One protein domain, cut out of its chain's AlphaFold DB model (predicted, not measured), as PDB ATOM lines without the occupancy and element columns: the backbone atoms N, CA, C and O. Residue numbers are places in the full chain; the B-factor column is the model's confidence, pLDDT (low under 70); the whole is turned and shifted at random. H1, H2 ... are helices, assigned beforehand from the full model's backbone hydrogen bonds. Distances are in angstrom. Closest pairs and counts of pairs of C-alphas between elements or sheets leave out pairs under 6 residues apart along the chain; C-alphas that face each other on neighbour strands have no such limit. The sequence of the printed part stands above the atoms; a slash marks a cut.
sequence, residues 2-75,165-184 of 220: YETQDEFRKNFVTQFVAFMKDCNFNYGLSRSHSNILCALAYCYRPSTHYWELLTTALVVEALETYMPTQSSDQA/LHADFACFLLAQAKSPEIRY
ATOM      1  N   TYR A   2     176.538 197.951 235.089       60.41
ATOM      2  CA  TYR A   2     177.848 198.607 235.009       60.41
ATOM      3  C   TYR A   2     178.003 199.195 233.605       60.41
ATOM      4  O   TYR A   2     177.684 198.508 232.635       60.41
ATOM      5  N   GLU A   3     178.417 200.458 233.513       74.56
ATOM      6  CA  GLU A   3     178.763 201.091 232.240       74.56
ATOM      7  C   GLU A   3     179.933 200.321 231.618       74.56
ATOM      8  O   GLU A   3     180.899 199.980 232.306       74.56
ATOM      9  N   THR A   4     179.835 199.980 230.334       86.75
ATOM     10  CA  THR A   4     180.964 199.347 229.640       86.75
ATOM     11  C   THR A   4     182.099 200.356 229.459       86.75
ATOM     12  O   THR A   4     181.868 201.560 229.379       86.75
ATOM     13  N   GLN A   5     183.343 199.883 229.344       86.81
ATOM     14  CA  GLN A   5     184.493 200.766 229.117       86.81
ATOM     15  C   GLN A   5     184.321 201.640 227.858       86.81
ATOM     16  O   GLN A   5     184.710 202.808 227.855       86.81
ATOM     17  N   ASP A   6     183.686 201.100 226.813       90.88
ATOM     18  CA  ASP A   6     183.388 201.831 225.578       90.88
ATOM     19  C   ASP A   6     182.324 202.919 225.776       90.88
ATOM     20  O   ASP A   6     182.459 204.024 225.240       90.88
ATOM     21  N   GLU A   7     181.277 202.635 226.557       91.50
ATOM     22  CA  GLU A   7     180.259 203.625 226.921       91.50
ATOM     23  C   GLU A   7     180.866 204.748 227.766       91.50
ATOM     24  O   GLU A   7     180.693 205.917 227.409       91.50
ATOM     25  N   PHE A   8     181.662 204.404 228.787       92.31
ATOM     26  CA  PHE A   8     182.363 205.374 229.631       92.31
ATOM     27  C   PHE A   8     183.258 206.283 228.791       92.31
ATOM     28  O   PHE A   8     183.138 207.507 228.848       92.31
ATOM     29  N   ARG A   9     184.108 205.691 227.940       94.62
ATOM     30  CA  ARG A   9     184.994 206.424 227.025       94.62
ATOM     31  C   ARG A   9     184.209 207.399 226.153       94.62
ATOM     32  O   ARG A   9     184.544 208.583 226.099       94.62
ATOM     33  N   LYS A  10     183.146 206.927 225.494       95.00
ATOM     34  CA  LYS A  10     182.317 207.760 224.610       95.00
ATOM     35  C   LYS A  10     181.647 208.904 225.373       95.00
ATOM     36  O   LYS A  10     181.646 210.041 224.892       95.00
ATOM     37  N   ASN A  11     181.091 208.617 226.547       94.00
ATOM     38  CA  ASN A  11     180.401 209.597 227.380       94.00
ATOM     39  C   ASN A  11     181.369 210.633 227.956       94.00
ATOM     40  O   ASN A  11     181.055 211.826 227.941       94.00
ATOM     41  N   PHE A  12     182.543 210.201 228.416       95.38
ATOM     42  CA  PHE A  12     183.597 211.078 228.913       95.38
ATOM     43  C   PHE A  12     184.081 212.031 227.817       95.38
ATOM     44  O   PHE A  12     183.992 213.247 227.993       95.38
ATOM     45  N   VAL A  13     184.507 211.508 226.658       96.50
ATOM     46  CA  VAL A  13     185.006 212.333 225.541       96.50
ATOM     47  C   VAL A  13     183.941 213.333 225.091       96.50
ATOM     48  O   VAL A  13     184.233 214.516 224.919       96.50
ATOM     49  N   THR A  14     182.686 212.892 224.959       96.44
ATOM     50  CA  THR A  14     181.577 213.766 224.547       96.44
ATOM     51  C   THR A  14     181.360 214.916 225.533       96.44
ATOM     52  O   THR A  14     181.257 216.069 225.113       96.44
ATOM     53  N   GLN A  15     181.306 214.624 226.837       94.81
ATOM     54  CA  GLN A  15     181.085 215.639 227.873       94.81
ATOM     55  C   GLN A  15     182.271 216.592 228.009       94.81
ATOM     56  O   GLN A  15     182.067 217.800 228.119       94.81
ATOM     57  N   PHE A  16     183.491 216.062 227.931       95.44
ATOM     58  CA  PHE A  16     184.715 216.852 227.998       95.44
ATOM     59  C   PHE A  16     184.763 217.849 226.838       95.44
ATOM     60  O   PHE A  16     184.886 219.053 227.047       95.44
ATOM     61  N   VAL A  17     184.567 217.372 225.605       94.81
ATOM     62  CA  VAL A  17     184.545 218.224 224.408       94.81
ATOM     63  C   VAL A  17     183.418 219.258 224.481       94.81
ATOM     64  O   VAL A  17     183.629 220.411 224.101       94.81
ATOM     65  N   ALA A  18     182.232 218.878 224.968       94.44
ATOM     66  CA  ALA A  18     181.117 219.806 225.143       94.44
ATOM     67  C   ALA A  18     181.454 220.921 226.143       94.44
ATOM     68  O   ALA A  18     181.237 222.088 225.833       94.44
ATOM     69  N   PHE A  19     182.057 220.591 227.289       93.00
ATOM     70  CA  PHE A  19     182.498 221.576 228.280       93.00
ATOM     71  C   PHE A  19     183.509 222.569 227.702       93.00
ATOM     72  O   PHE A  19     183.349 223.780 227.854       93.00
ATOM     73  N   MET A  20     184.526 222.065 226.998       92.38
ATOM     74  CA  MET A  20     185.576 222.902 226.405       92.38
ATOM     75  C   MET A  20     184.999 223.868 225.356       92.38
ATOM     76  O   MET A  20     185.385 225.040 225.319       92.38
ATOM     77  N   LYS A  21     184.029 223.398 224.551       91.62
ATOM     78  CA  LYS A  21     183.276 224.221 223.585       91.62
ATOM     79  C   LYS A  21     182.413 225.270 224.277       91.62
ATOM     80  O   LYS A  21     182.486 226.440 223.908       91.62
ATOM     81  N   ASP A  22     181.637 224.867 225.280       91.38
ATOM     82  CA  ASP A  22     180.766 225.762 226.048       91.38
ATOM     83  C   ASP A  22     181.570 226.867 226.749       91.38
ATOM     84  O   ASP A  22     181.094 227.996 226.851       91.38
ATOM     85  N   CYS A  23     182.799 226.569 227.180       87.62
ATOM     86  CA  CYS A  23     183.709 227.540 227.790       87.62
ATOM     87  C   CYS A  23     184.519 228.371 226.773       87.62
ATOM     88  O   CYS A  23     185.288 229.246 227.174       87.62
ATOM     89  N   ASN A  24     184.367 228.115 225.467       86.88
ATOM     90  CA  ASN A  24     185.084 228.786 224.376       86.88
ATOM     91  C   ASN A  24     186.615 228.816 224.574       86.88
ATOM     92  O   ASN A  24     187.280 229.834 224.338       86.88
ATOM     93  N   PHE A  25     187.199 227.712 225.045       86.56
ATOM     94  CA  PHE A  25     188.639 227.652 225.273       86.56
ATOM     95  C   PHE A  25     189.400 227.626 223.945       86.56
ATOM     96  O   PHE A  25     189.312 226.687 223.160       86.56
ATOM     97  N   ASN A  26     190.194 228.662 223.685       82.38
ATOM     98  CA  ASN A  26     191.118 228.669 222.552       82.38
ATOM     99  C   ASN A  26     192.304 227.707 222.784       82.38
ATOM    100  O   ASN A  26     192.418 227.086 223.843       82.38
ATOM    101  N   TYR A  27     193.212 227.605 221.809       76.88
ATOM    102  CA  TYR A  27     194.365 226.696 221.868       76.88
ATOM    103  C   TYR A  27     195.189 226.820 223.164       76.88
ATOM    104  O   TYR A  27     195.481 225.819 223.815       76.88
ATOM    105  N   GLY A  28     195.511 228.048 223.589       77.75
ATOM    106  CA  GLY A  28     196.294 228.277 224.807       77.75
ATOM    107  C   GLY A  28     195.538 227.885 226.078       77.75
ATOM    108  O   GLY A  28     196.089 227.222 226.955       77.75
ATOM    109  N   LEU A  29     194.254 228.240 226.162       81.38
ATOM    110  CA  LEU A  29     193.416 227.926 227.323       81.38
ATOM    111  C   LEU A  29     193.118 226.430 227.444       81.38
ATOM    112  O   LEU A  29     193.022 225.920 228.555       81.38
ATOM    113  N   SER A  30     193.025 225.719 226.325       81.44
ATOM    114  CA  SER A  30     192.692 224.289 226.307       81.44
ATOM    115  C   SER A  30     193.827 223.393 226.793       81.44
ATOM    116  O   SER A  30     193.602 222.238 227.131       81.44
ATOM    117  N   ARG A  31     195.046 223.939 226.849       80.75
ATOM    118  CA  ARG A  31     196.250 223.274 227.362       80.75
ATOM    119  C   ARG A  31     196.625 223.712 228.777       80.75
ATOM    120  O   ARG A  31     197.622 223.246 229.324       80.75
ATOM    121  N   SER A  32     195.860 224.629 229.365       86.00
ATOM    122  CA  SER A  32     196.048 225.021 230.758       86.00
ATOM    123  C   SER A  32     195.690 223.841 231.657       86.00
ATOM    124  O   SER A  32     194.558 223.361 231.619       86.00
ATOM    125  N   HIS A  33     196.637 223.411 232.495       85.69
ATOM    126  CA  HIS A  33     196.405 222.337 233.460       85.69
ATOM    127  C   HIS A  33     195.152 222.607 234.303       85.69
ATOM    128  O   HIS A  33     194.292 221.742 234.405       85.69
ATOM    129  N   SER A  34     194.986 223.830 234.814       84.38
ATOM    130  CA  SER A  34     193.818 224.198 235.620       84.38
ATOM    131  C   SER A  34     192.500 224.064 234.853       84.38
ATOM    132  O   SER A  34     191.521 223.587 235.415       84.38
ATOM    133  N   ASN A  35     192.467 224.435 233.570       87.81
ATOM    134  CA  ASN A  35     191.254 224.315 232.752       87.81
ATOM    135  C   ASN A  35     190.925 222.854 232.437       87.81
ATOM    136  O   ASN A  35     189.754 222.482 232.418       87.81
ATOM    137  N   ILE A  36     191.953 222.025 232.239       90.75
ATOM    138  CA  ILE A  36     191.791 220.580 232.072       90.75
ATOM    139  C   ILE A  36     191.218 219.970 233.352       90.75
ATOM    140  O   ILE A  36     190.237 219.242 233.267       90.75
ATOM    141  N   LEU A  37     191.732 220.328 234.534       88.62
ATOM    142  CA  LEU A  37     191.165 219.861 235.806       88.62
ATOM    143  C   LEU A  37     189.704 220.290 235.993       88.62
ATOM    144  O   LEU A  37     188.900 219.505 236.486       88.62
ATOM    145  N   CYS A  38     189.327 221.491 235.547       87.56
ATOM    146  CA  CYS A  38     187.923 221.918 235.560       87.56
ATOM    147  C   CYS A  38     187.054 221.043 234.652       87.56
ATOM    148  O   CYS A  38     185.951 220.665 235.035       87.56
ATOM    149  N   ALA A  39     187.551 220.706 233.461       91.75
ATOM    150  CA  ALA A  39     186.848 219.817 232.546       91.75
ATOM    151  C   ALA A  39     186.713 218.398 233.128       91.75
ATOM    152  O   ALA A  39     185.640 217.809 233.035       91.75
ATOM    153  N   LEU A  40     187.755 217.876 233.789       92.19
ATOM    154  CA  LEU A  40     187.691 216.594 234.504       92.19
ATOM    155  C   LEU A  40     186.641 216.623 235.618       92.19
ATOM    156  O   LEU A  40     185.787 215.741 235.673       92.19
ATOM    157  N   ALA A  41     186.649 217.667 236.446       87.25
ATOM    158  CA  ALA A  41     185.680 217.846 237.522       87.25
ATOM    159  C   ALA A  41     184.240 217.992 237.003       87.25
ATOM    160  O   ALA A  41     183.311 217.464 237.605       87.25
ATOM    161  N   TYR A  42     184.043 218.653 235.857       88.12
ATOM    162  CA  TYR A  42     182.734 218.728 235.199       88.12
ATOM    163  C   TYR A  42     182.251 217.364 234.690       88.12
ATOM    164  O   TYR A  42     181.067 217.028 234.800       88.12
ATOM    165  N   CYS A  43     183.165 216.581 234.115       90.38
ATOM    166  CA  CYS A  43     182.881 215.238 233.627       90.38
ATOM    167  C   CYS A  43     182.657 214.232 234.756       90.38
ATOM    168  O   CYS A  43     182.102 213.162 234.486       90.38
ATOM    169  N   TYR A  44     183.097 214.535 235.981       86.62
ATOM    170  CA  TYR A  44     182.987 213.626 237.110       86.62
ATOM    171  C   TYR A  44     181.526 213.247 237.367       86.62
ATOM    172  O   TYR A  44     180.627 214.089 237.506       86.62
ATOM    173  N   ARG A  45     181.282 211.938 237.413       80.06
ATOM    174  CA  ARG A  45     180.008 211.353 237.814       80.06
ATOM    175  C   ARG A  45     180.269 210.524 239.064       80.06
ATOM    176  O   ARG A  45     181.159 209.678 239.021       80.06
ATOM    177  N   PRO A  46     179.544 210.764 240.170       74.00
ATOM    178  CA  PRO A  46     179.735 209.998 241.393       74.00
ATOM    179  C   PRO A  46     179.362 208.525 241.153       74.00
ATOM    180  O   PRO A  46     178.194 208.147 241.209       74.00
ATOM    181  N   SER A  47     180.350 207.692 240.831       76.44
ATOM    182  CA  SER A  47     180.198 206.249 240.653       76.44
ATOM    183  C   SER A  47     181.425 205.526 241.178       76.44
ATOM    184  O   SER A  47     182.538 206.036 241.087       76.44
ATOM    185  N   THR A  48     181.227 204.310 241.678       75.69
ATOM    186  CA  THR A  48     182.329 203.384 241.958       75.69
ATOM    187  C   THR A  48     183.129 203.141 240.676       75.69
ATOM    188  O   THR A  48     182.516 202.798 239.663       75.69
ATOM    189  N   HIS A  49     184.457 203.261 240.742       84.81
ATOM    190  CA  HIS A  49     185.409 203.017 239.644       84.81
ATOM    191  C   HIS A  49     185.478 204.117 238.576       84.81
ATOM    192  O   HIS A  49     186.032 203.888 237.501       84.81
ATOM    193  N   TYR A  50     184.925 205.309 238.831       88.94
ATOM    194  CA  TYR A  50     185.004 206.396 237.849       88.94
ATOM    195  C   TYR A  50     186.463 206.751 237.548       88.94
ATOM    196  O   TYR A  50     186.860 206.870 236.387       88.94
ATOM    197  N   TRP A  51     187.258 206.938 238.603       90.75
ATOM    198  CA  TRP A  51     188.640 207.382 238.466       90.75
ATOM    199  C   TRP A  51     189.525 206.254 237.953       90.75
ATOM    200  O   TRP A  51     190.415 206.512 237.144       90.75
ATOM    201  N   GLU A  52     189.240 205.008 238.338       89.50
ATOM    202  CA  GLU A  52     189.897 203.816 237.787       89.50
ATOM    203  C   GLU A  52     189.758 203.714 236.256       89.50
ATOM    204  O   GLU A  52     190.719 203.376 235.565       89.50
ATOM    205  N   LEU A  53     188.589 204.056 235.701       91.62
ATOM    206  CA  LEU A  53     188.350 204.025 234.252       91.62
ATOM    207  C   LEU A  53     189.005 205.195 233.497       91.62
ATOM    208  O   LEU A  53     189.202 205.123 232.278       91.62
ATOM    209  N   LEU A  54     189.338 206.281 234.194       93.06
ATOM    210  CA  LEU A  54     189.870 207.492 233.589       93.06
ATOM    211  C   LEU A  54     191.402 207.448 233.500       93.06
ATOM    212  O   LEU A  54     192.109 207.563 234.494       93.06
ATOM    213  N   THR A  55     191.927 207.342 232.278       93.94
ATOM    214  CA  THR A  55     193.376 207.295 232.016       93.94
ATOM    215  C   THR A  55     193.884 208.586 231.381       93.94
ATOM    216  O   THR A  55     193.145 209.283 230.685       93.94
ATOM    217  N   THR A  56     195.181 208.875 231.528       93.25
ATOM    218  CA  THR A  56     195.824 210.008 230.836       93.25
ATOM    219  C   THR A  56     195.610 209.938 229.323       93.25
ATOM    220  O   THR A  56     195.326 210.956 228.702       93.25
ATOM    221  N   ALA A  57     195.667 208.738 228.734       92.75
ATOM    222  CA  ALA A  57     195.424 208.532 227.307       92.75
ATOM    223  C   ALA A  57     194.005 208.949 226.890       92.75
ATOM    224  O   ALA A  57     193.832 209.588 225.857       92.75
ATOM    225  N   LEU A  58     192.996 208.652 227.715       95.44
ATOM    226  CA  LEU A  58     191.614 209.051 227.455       95.44
ATOM    227  C   LEU A  58     191.420 210.577 227.546       95.44
ATOM    228  O   LEU A  58     190.668 211.157 226.762       95.44
ATOM    229  N   VAL A  59     192.123 211.249 228.464       94.00
ATOM    230  CA  VAL A  59     192.123 212.722 228.539       94.00
ATOM    231  C   VAL A  59     192.790 213.334 227.304       94.00
ATOM    232  O   VAL A  59     192.257 214.285 226.729       94.00
ATOM    233  N   VAL A  60     193.923 212.778 226.862       90.69
ATOM    234  CA  VAL A  60     194.617 213.208 225.636       90.69
ATOM    235  C   VAL A  60     193.725 213.014 224.410       90.69
ATOM    236  O   VAL A  60     193.575 213.942 223.620       90.69
ATOM    237  N   GLU A  61     193.038 211.878 224.300       92.75
ATOM    238  CA  GLU A  61     192.069 211.633 223.229       92.75
ATOM    239  C   GLU A  61     190.961 212.699 223.202       92.75
ATOM    240  O   GLU A  61     190.602 213.214 222.138       92.75
ATOM    241  N   ALA A  62     190.414 213.065 224.365       94.12
ATOM    242  CA  ALA A  62     189.389 214.101 224.449       94.12
ATOM    243  C   ALA A  62     189.921 215.479 224.010       94.12
ATOM    244  O   ALA A  62     189.222 216.220 223.311       94.12
ATOM    245  N   LEU A  63     191.169 215.805 224.365       90.50
ATOM    246  CA  LEU A  63     191.848 217.031 223.932       90.50
ATOM    247  C   LEU A  63     192.081 217.058 222.416       90.50
ATOM    248  O   LEU A  63     191.822 218.078 221.777       90.50
ATOM    249  N   GLU A  64     192.512 215.944 221.830       89.31
ATOM    250  CA  GLU A  64     192.732 215.815 220.384       89.31
ATOM    251  C   GLU A  64     191.420 215.841 219.599       89.31
ATOM    252  O   GLU A  64     191.339 216.461 218.539       89.31
ATOM    253  N   THR A  65     190.355 215.266 220.158       92.25
ATOM    254  CA  THR A  65     188.999 215.367 219.598       92.25
ATOM    255  C   THR A  65     188.505 216.817 219.590       92.25
ATOM    256  O   THR A  65     187.812 217.238 218.661       92.25
ATOM    257  N   TYR A  66     188.862 217.603 220.610       90.38
ATOM    258  CA  TYR A  66     188.539 219.029 220.670       90.38
ATOM    259  C   TYR A  66     189.404 219.874 219.709       90.38
ATOM    260  O   TYR A  66     188.885 220.806 219.091       90.38
ATOM    261  N   MET A  67     190.692 219.539 219.537       84.62
ATOM    262  CA  MET A  67     191.665 220.281 218.710       84.62
ATOM    263  C   MET A  67     192.390 219.388 217.680       84.62
ATOM    264  O   MET A  67     193.607 219.209 217.760       84.62
ATOM    265  N   PRO A  68     191.693 218.884 216.647       77.88
ATOM    266  CA  PRO A  68     192.246 217.871 215.741       77.88
ATOM    267  C   PRO A  68     193.389 218.374 214.844       77.88
ATOM    268  O   PRO A  68     194.185 217.583 214.350       77.88
ATOM    269  N   THR A  69     193.486 219.684 214.603       68.38
ATOM    270  CA  THR A  69     194.503 220.283 213.717       68.38
ATOM    271  C   THR A  69     195.755 220.756 214.449       68.38
ATOM    272  O   THR A  69     196.676 221.266 213.815       68.38
ATOM    273  N   GLN A  70     195.782 220.633 215.773       66.12
ATOM    274  CA  GLN A  70     196.827 221.177 216.632       66.12
ATOM    275  C   GLN A  70     197.224 220.101 217.641       66.12
ATOM    276  O   GLN A  70     196.930 220.236 218.831       66.12
ATOM    277  N   SER A  71     197.824 219.017 217.120       59.69
ATOM    278  CA  SER A  71     198.176 217.825 217.900       59.69
ATOM    279  C   SER A  71     198.798 218.217 219.235       59.69
ATOM    280  O   SER A  71     199.631 219.133 219.314       59.69
ATOM    281  N   SER A  72     198.364 217.509 220.279       60.22
ATOM    282  CA  SER A  72     198.871 217.672 221.632       60.22
ATOM    283  C   SER A  72     200.404 217.651 221.637       60.22
ATOM    284  O   SER A  72     200.973 218.488 222.330       60.22
ATOM    285  N   ASP A  73     201.033 216.861 220.757       59.06
ATOM    286  CA  ASP A  73     202.478 216.657 220.581       59.06
ATOM    287  C   ASP A  73     203.292 217.868 220.089       59.06
ATOM    288  O   ASP A  73     204.514 217.875 220.220       59.06
ATOM    289  N   GLN A  74     202.665 218.903 219.518       56.84
ATOM    290  CA  GLN A  74     203.396 219.993 218.842       56.84
ATOM    291  C   GLN A  74     203.771 221.190 219.732       56.84
ATOM    292  O   GLN A  74     204.146 222.238 219.213       56.84
ATOM    293  N   ALA A  75     203.675 221.078 221.056       60.72
ATOM    294  CA  ALA A  75     203.981 222.201 221.945       60.72
ATOM    295  C   ALA A  75     205.235 221.997 222.791       60.72
ATOM    296  O   ALA A  75     205.626 220.883 223.125       60.72
ATOM    297  N   LEU A 165     185.580 219.041 244.708       53.31
ATOM    298  CA  LEU A 165     185.874 220.422 245.110       53.31
ATOM    299  C   LEU A 165     186.059 221.377 243.913       53.31
ATOM    300  O   LEU A 165     185.818 222.578 244.021       53.31
ATOM    301  N   HIS A 166     186.483 220.861 242.759       61.12
ATOM    302  CA  HIS A 166     186.659 221.645 241.539       61.12
ATOM    303  C   HIS A 166     185.381 221.783 240.708       61.12
ATOM    304  O   HIS A 166     185.350 222.592 239.777       61.12
ATOM    305  N   ALA A 167     184.324 221.041 241.025       67.38
ATOM    306  CA  ALA A 167     183.111 221.058 240.227       67.38
ATOM    307  C   ALA A 167     182.317 222.364 240.381       67.38
ATOM    308  O   ALA A 167     181.790 222.871 239.392       67.38
ATOM    309  N   ASP A 168     182.335 222.984 241.565       64.44
ATOM    310  CA  ASP A 168     181.771 224.326 241.769       64.44
ATOM    311  C   ASP A 168     182.478 225.370 240.893       64.44
ATOM    312  O   ASP A 168     181.841 226.225 240.268       64.44
ATOM    313  N   PHE A 169     183.806 225.270 240.776       67.50
ATOM    314  CA  PHE A 169     184.587 226.155 239.916       67.50
ATOM    315  C   PHE A 169     184.346 225.876 238.423       67.50
ATOM    316  O   PHE A 169     184.240 226.810 237.627       67.50
ATOM    317  N   ALA A 170     184.166 224.613 238.031       71.19
ATOM    318  CA  ALA A 170     183.782 224.259 236.667       71.19
ATOM    319  C   ALA A 170     182.392 224.817 236.295       71.19
ATOM    320  O   ALA A 170     182.215 225.381 235.211       71.19
ATOM    321  N   CYS A 171     181.420 224.740 237.210       72.81
ATOM    322  CA  CYS A 171     180.104 225.365 237.046       72.81
ATOM    323  C   CYS A 171     180.200 226.894 236.924       72.81
ATOM    324  O   CYS A 171     179.515 227.484 236.084       72.81
ATOM    325  N   PHE A 172     181.076 227.534 237.706       73.69
ATOM    326  CA  PHE A 172     181.349 228.968 237.598       73.69
ATOM    327  C   PHE A 172     181.887 229.356 236.210       73.69
ATOM    328  O   PHE A 172     181.376 230.301 235.604       73.69
ATOM    329  N   LEU A 173     182.862 228.615 235.668       72.50
ATOM    330  CA  LEU A 173     183.417 228.882 234.331       72.50
ATOM    331  C   LEU A 173     182.352 228.774 233.230       72.50
ATOM    332  O   LEU A 173     182.273 229.645 232.362       72.50
ATOM    333  N   LEU A 174     181.479 227.763 233.301       77.31
ATOM    334  CA  LEU A 174     180.350 227.625 232.372       77.31
ATOM    335  C   LEU A 174     179.372 228.799 232.467       77.31
ATOM    336  O   LEU A 174     178.911 229.304 231.444       77.31
ATOM    337  N   ALA A 175     179.049 229.240 233.685       76.44
ATOM    338  CA  ALA A 175     178.158 230.375 233.904       76.44
ATOM    339  C   ALA A 175     178.756 231.684 233.361       76.44
ATOM    340  O   ALA A 175     178.044 232.481 232.745       76.44
ATOM    341  N   GLN A 176     180.068 231.882 233.529       75.62
ATOM    342  CA  GLN A 176     180.788 233.030 232.979       75.62
ATOM    343  C   GLN A 176     180.785 233.013 231.445       75.62
ATOM    344  O   GLN A 176     180.479 234.031 230.829       75.62
ATOM    345  N   ALA A 177     181.064 231.864 230.825       75.88
ATOM    346  CA  ALA A 177     181.082 231.731 229.369       75.88
ATOM    347  C   ALA A 177     179.697 231.951 228.729       75.88
ATOM    348  O   ALA A 177     179.597 232.499 227.632       75.88
ATOM    349  N   LYS A 178     178.625 231.575 229.440       75.06
ATOM    350  CA  LYS A 178     177.228 231.749 229.004       75.06
ATOM    351  C   LYS A 178     176.653 233.137 229.300       75.06
ATOM    352  O   LYS A 178     175.575 233.449 228.800       75.06
ATOM    353  N   SER A 179     177.354 233.975 230.066       64.56
ATOM    354  CA  SER A 179     176.928 235.339 230.398       64.56
ATOM    355  C   SER A 179     177.564 236.355 229.438       64.56
ATOM    356  O   SER A 179     178.760 236.627 229.546       64.56
ATOM    357  N   PRO A 180     176.799 236.999 228.531       53.94
ATOM    358  CA  PRO A 180     177.342 237.980 227.584       53.94
ATOM    359  C   PRO A 180     177.954 239.223 228.255       53.94
ATOM    360  O   PRO A 180     178.722 239.949 227.623       53.94
ATOM    361  N   GLU A 181     177.618 239.472 229.525       49.62
ATOM    362  CA  GLU A 181     177.914 240.719 230.241       49.62
ATOM    363  C   GLU A 181     179.177 240.680 231.115       49.62
ATOM    364  O   GLU A 181     179.626 241.727 231.576       49.62
ATOM    365  N   ILE A 182     179.844 239.528 231.265       45.00
ATOM    366  CA  ILE A 182     181.190 239.461 231.870       45.00
ATOM    367  C   ILE A 182     182.259 239.533 230.765       45.00
ATOM    368  O   ILE A 182     183.259 238.826 230.757       45.00
ATOM    369  N   ARG A 183     182.057 240.447 229.809       39.75
ATOM    370  CA  ARG A 183     183.146 241.091 229.063       39.75
ATOM    371  C   ARG A 183     183.498 242.410 229.760       39.75
ATOM    372  O   ARG A 183     183.490 243.464 229.137       39.75
ATOM    373  N   TYR A 184     183.780 242.380 231.062       37.94
ATOM    374  CA  TYR A 184     184.443 243.515 231.709       37.94
ATOM    375  C   TYR A 184     185.884 243.527 231.188       37.94
ATOM    376  O   TYR A 184     186.627 242.566 231.333       37.94
TER     377      TYR A 184
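What this domain is: This is residues 2 to 75 and 165 to 184 of the 220 residues of an uncharacterized protein of Paraburkholderia terrae (UniProt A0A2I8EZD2). What shape do these atoms make? One long helix, H1, is crossed at steep angles by the shorter helices H3 and H5, while H6 packs on H3 and on the last turn of H1. Residues 179 to 184 stick out past H6. What are the parts? The printed part has 94 residues with six named helices, H1 to H6 in chain order, and no named strand, so the class is all helix. It is compact, with a radius of gyration of the C-alphas of 13.7 A and spans of 45 by 32 by 18 A.

How they stand to each other: What is the hub? H1, residues 5 to 22, touches H5, residues 56 to 66, at a steep tilt of 48 degrees, the same way; the closest C-alphas, of Val 13 and Ala 62, are 4.9 A apart. With residues 12 to 20 alone it touches H3, residues 33 to 43, at 59 degrees, steep and opposite ways, closest at the C-alphas of Phe 16 and Ala 39, 5.8 A. Where is H6? H6, residues 167 to 178, touches H3 about perpendicular at 82 degrees, its C-alpha of Ala 170 being 4.9 A from that of Cys 38; it touches H1 at Asp 22 and Leu 174, the closest C-alphas, 6.6 A. And the short helices? H2, residues 27 to 30, and H4, residues 50 to 53, are close to H1 but not clearly touching, and too short for an O i to N i+4 pair; in H1, H3, H5 and H6 every such pair is within hydrogen-bond range.

Where its parts are: Where does H1 run? From C-alpha 5 at (184.493, 200.766, 229.117) it runs 25.5 A to C-alpha 22. How long are the others? H3 measures 15.3 A, H5 15.4 A and H6 16.6 A, ending at C-alpha 178 at (177.228, 231.749, 229.004).

The domain as a whole: Is the printed part cut? Residues 76 to 164 are not printed, and C-alphas 75 and 165 are 29.5 A apart. Where is confidence low? The pLDDT is under 70 at residues 2, 69 to 75, 165 to 169 and 179 to 184.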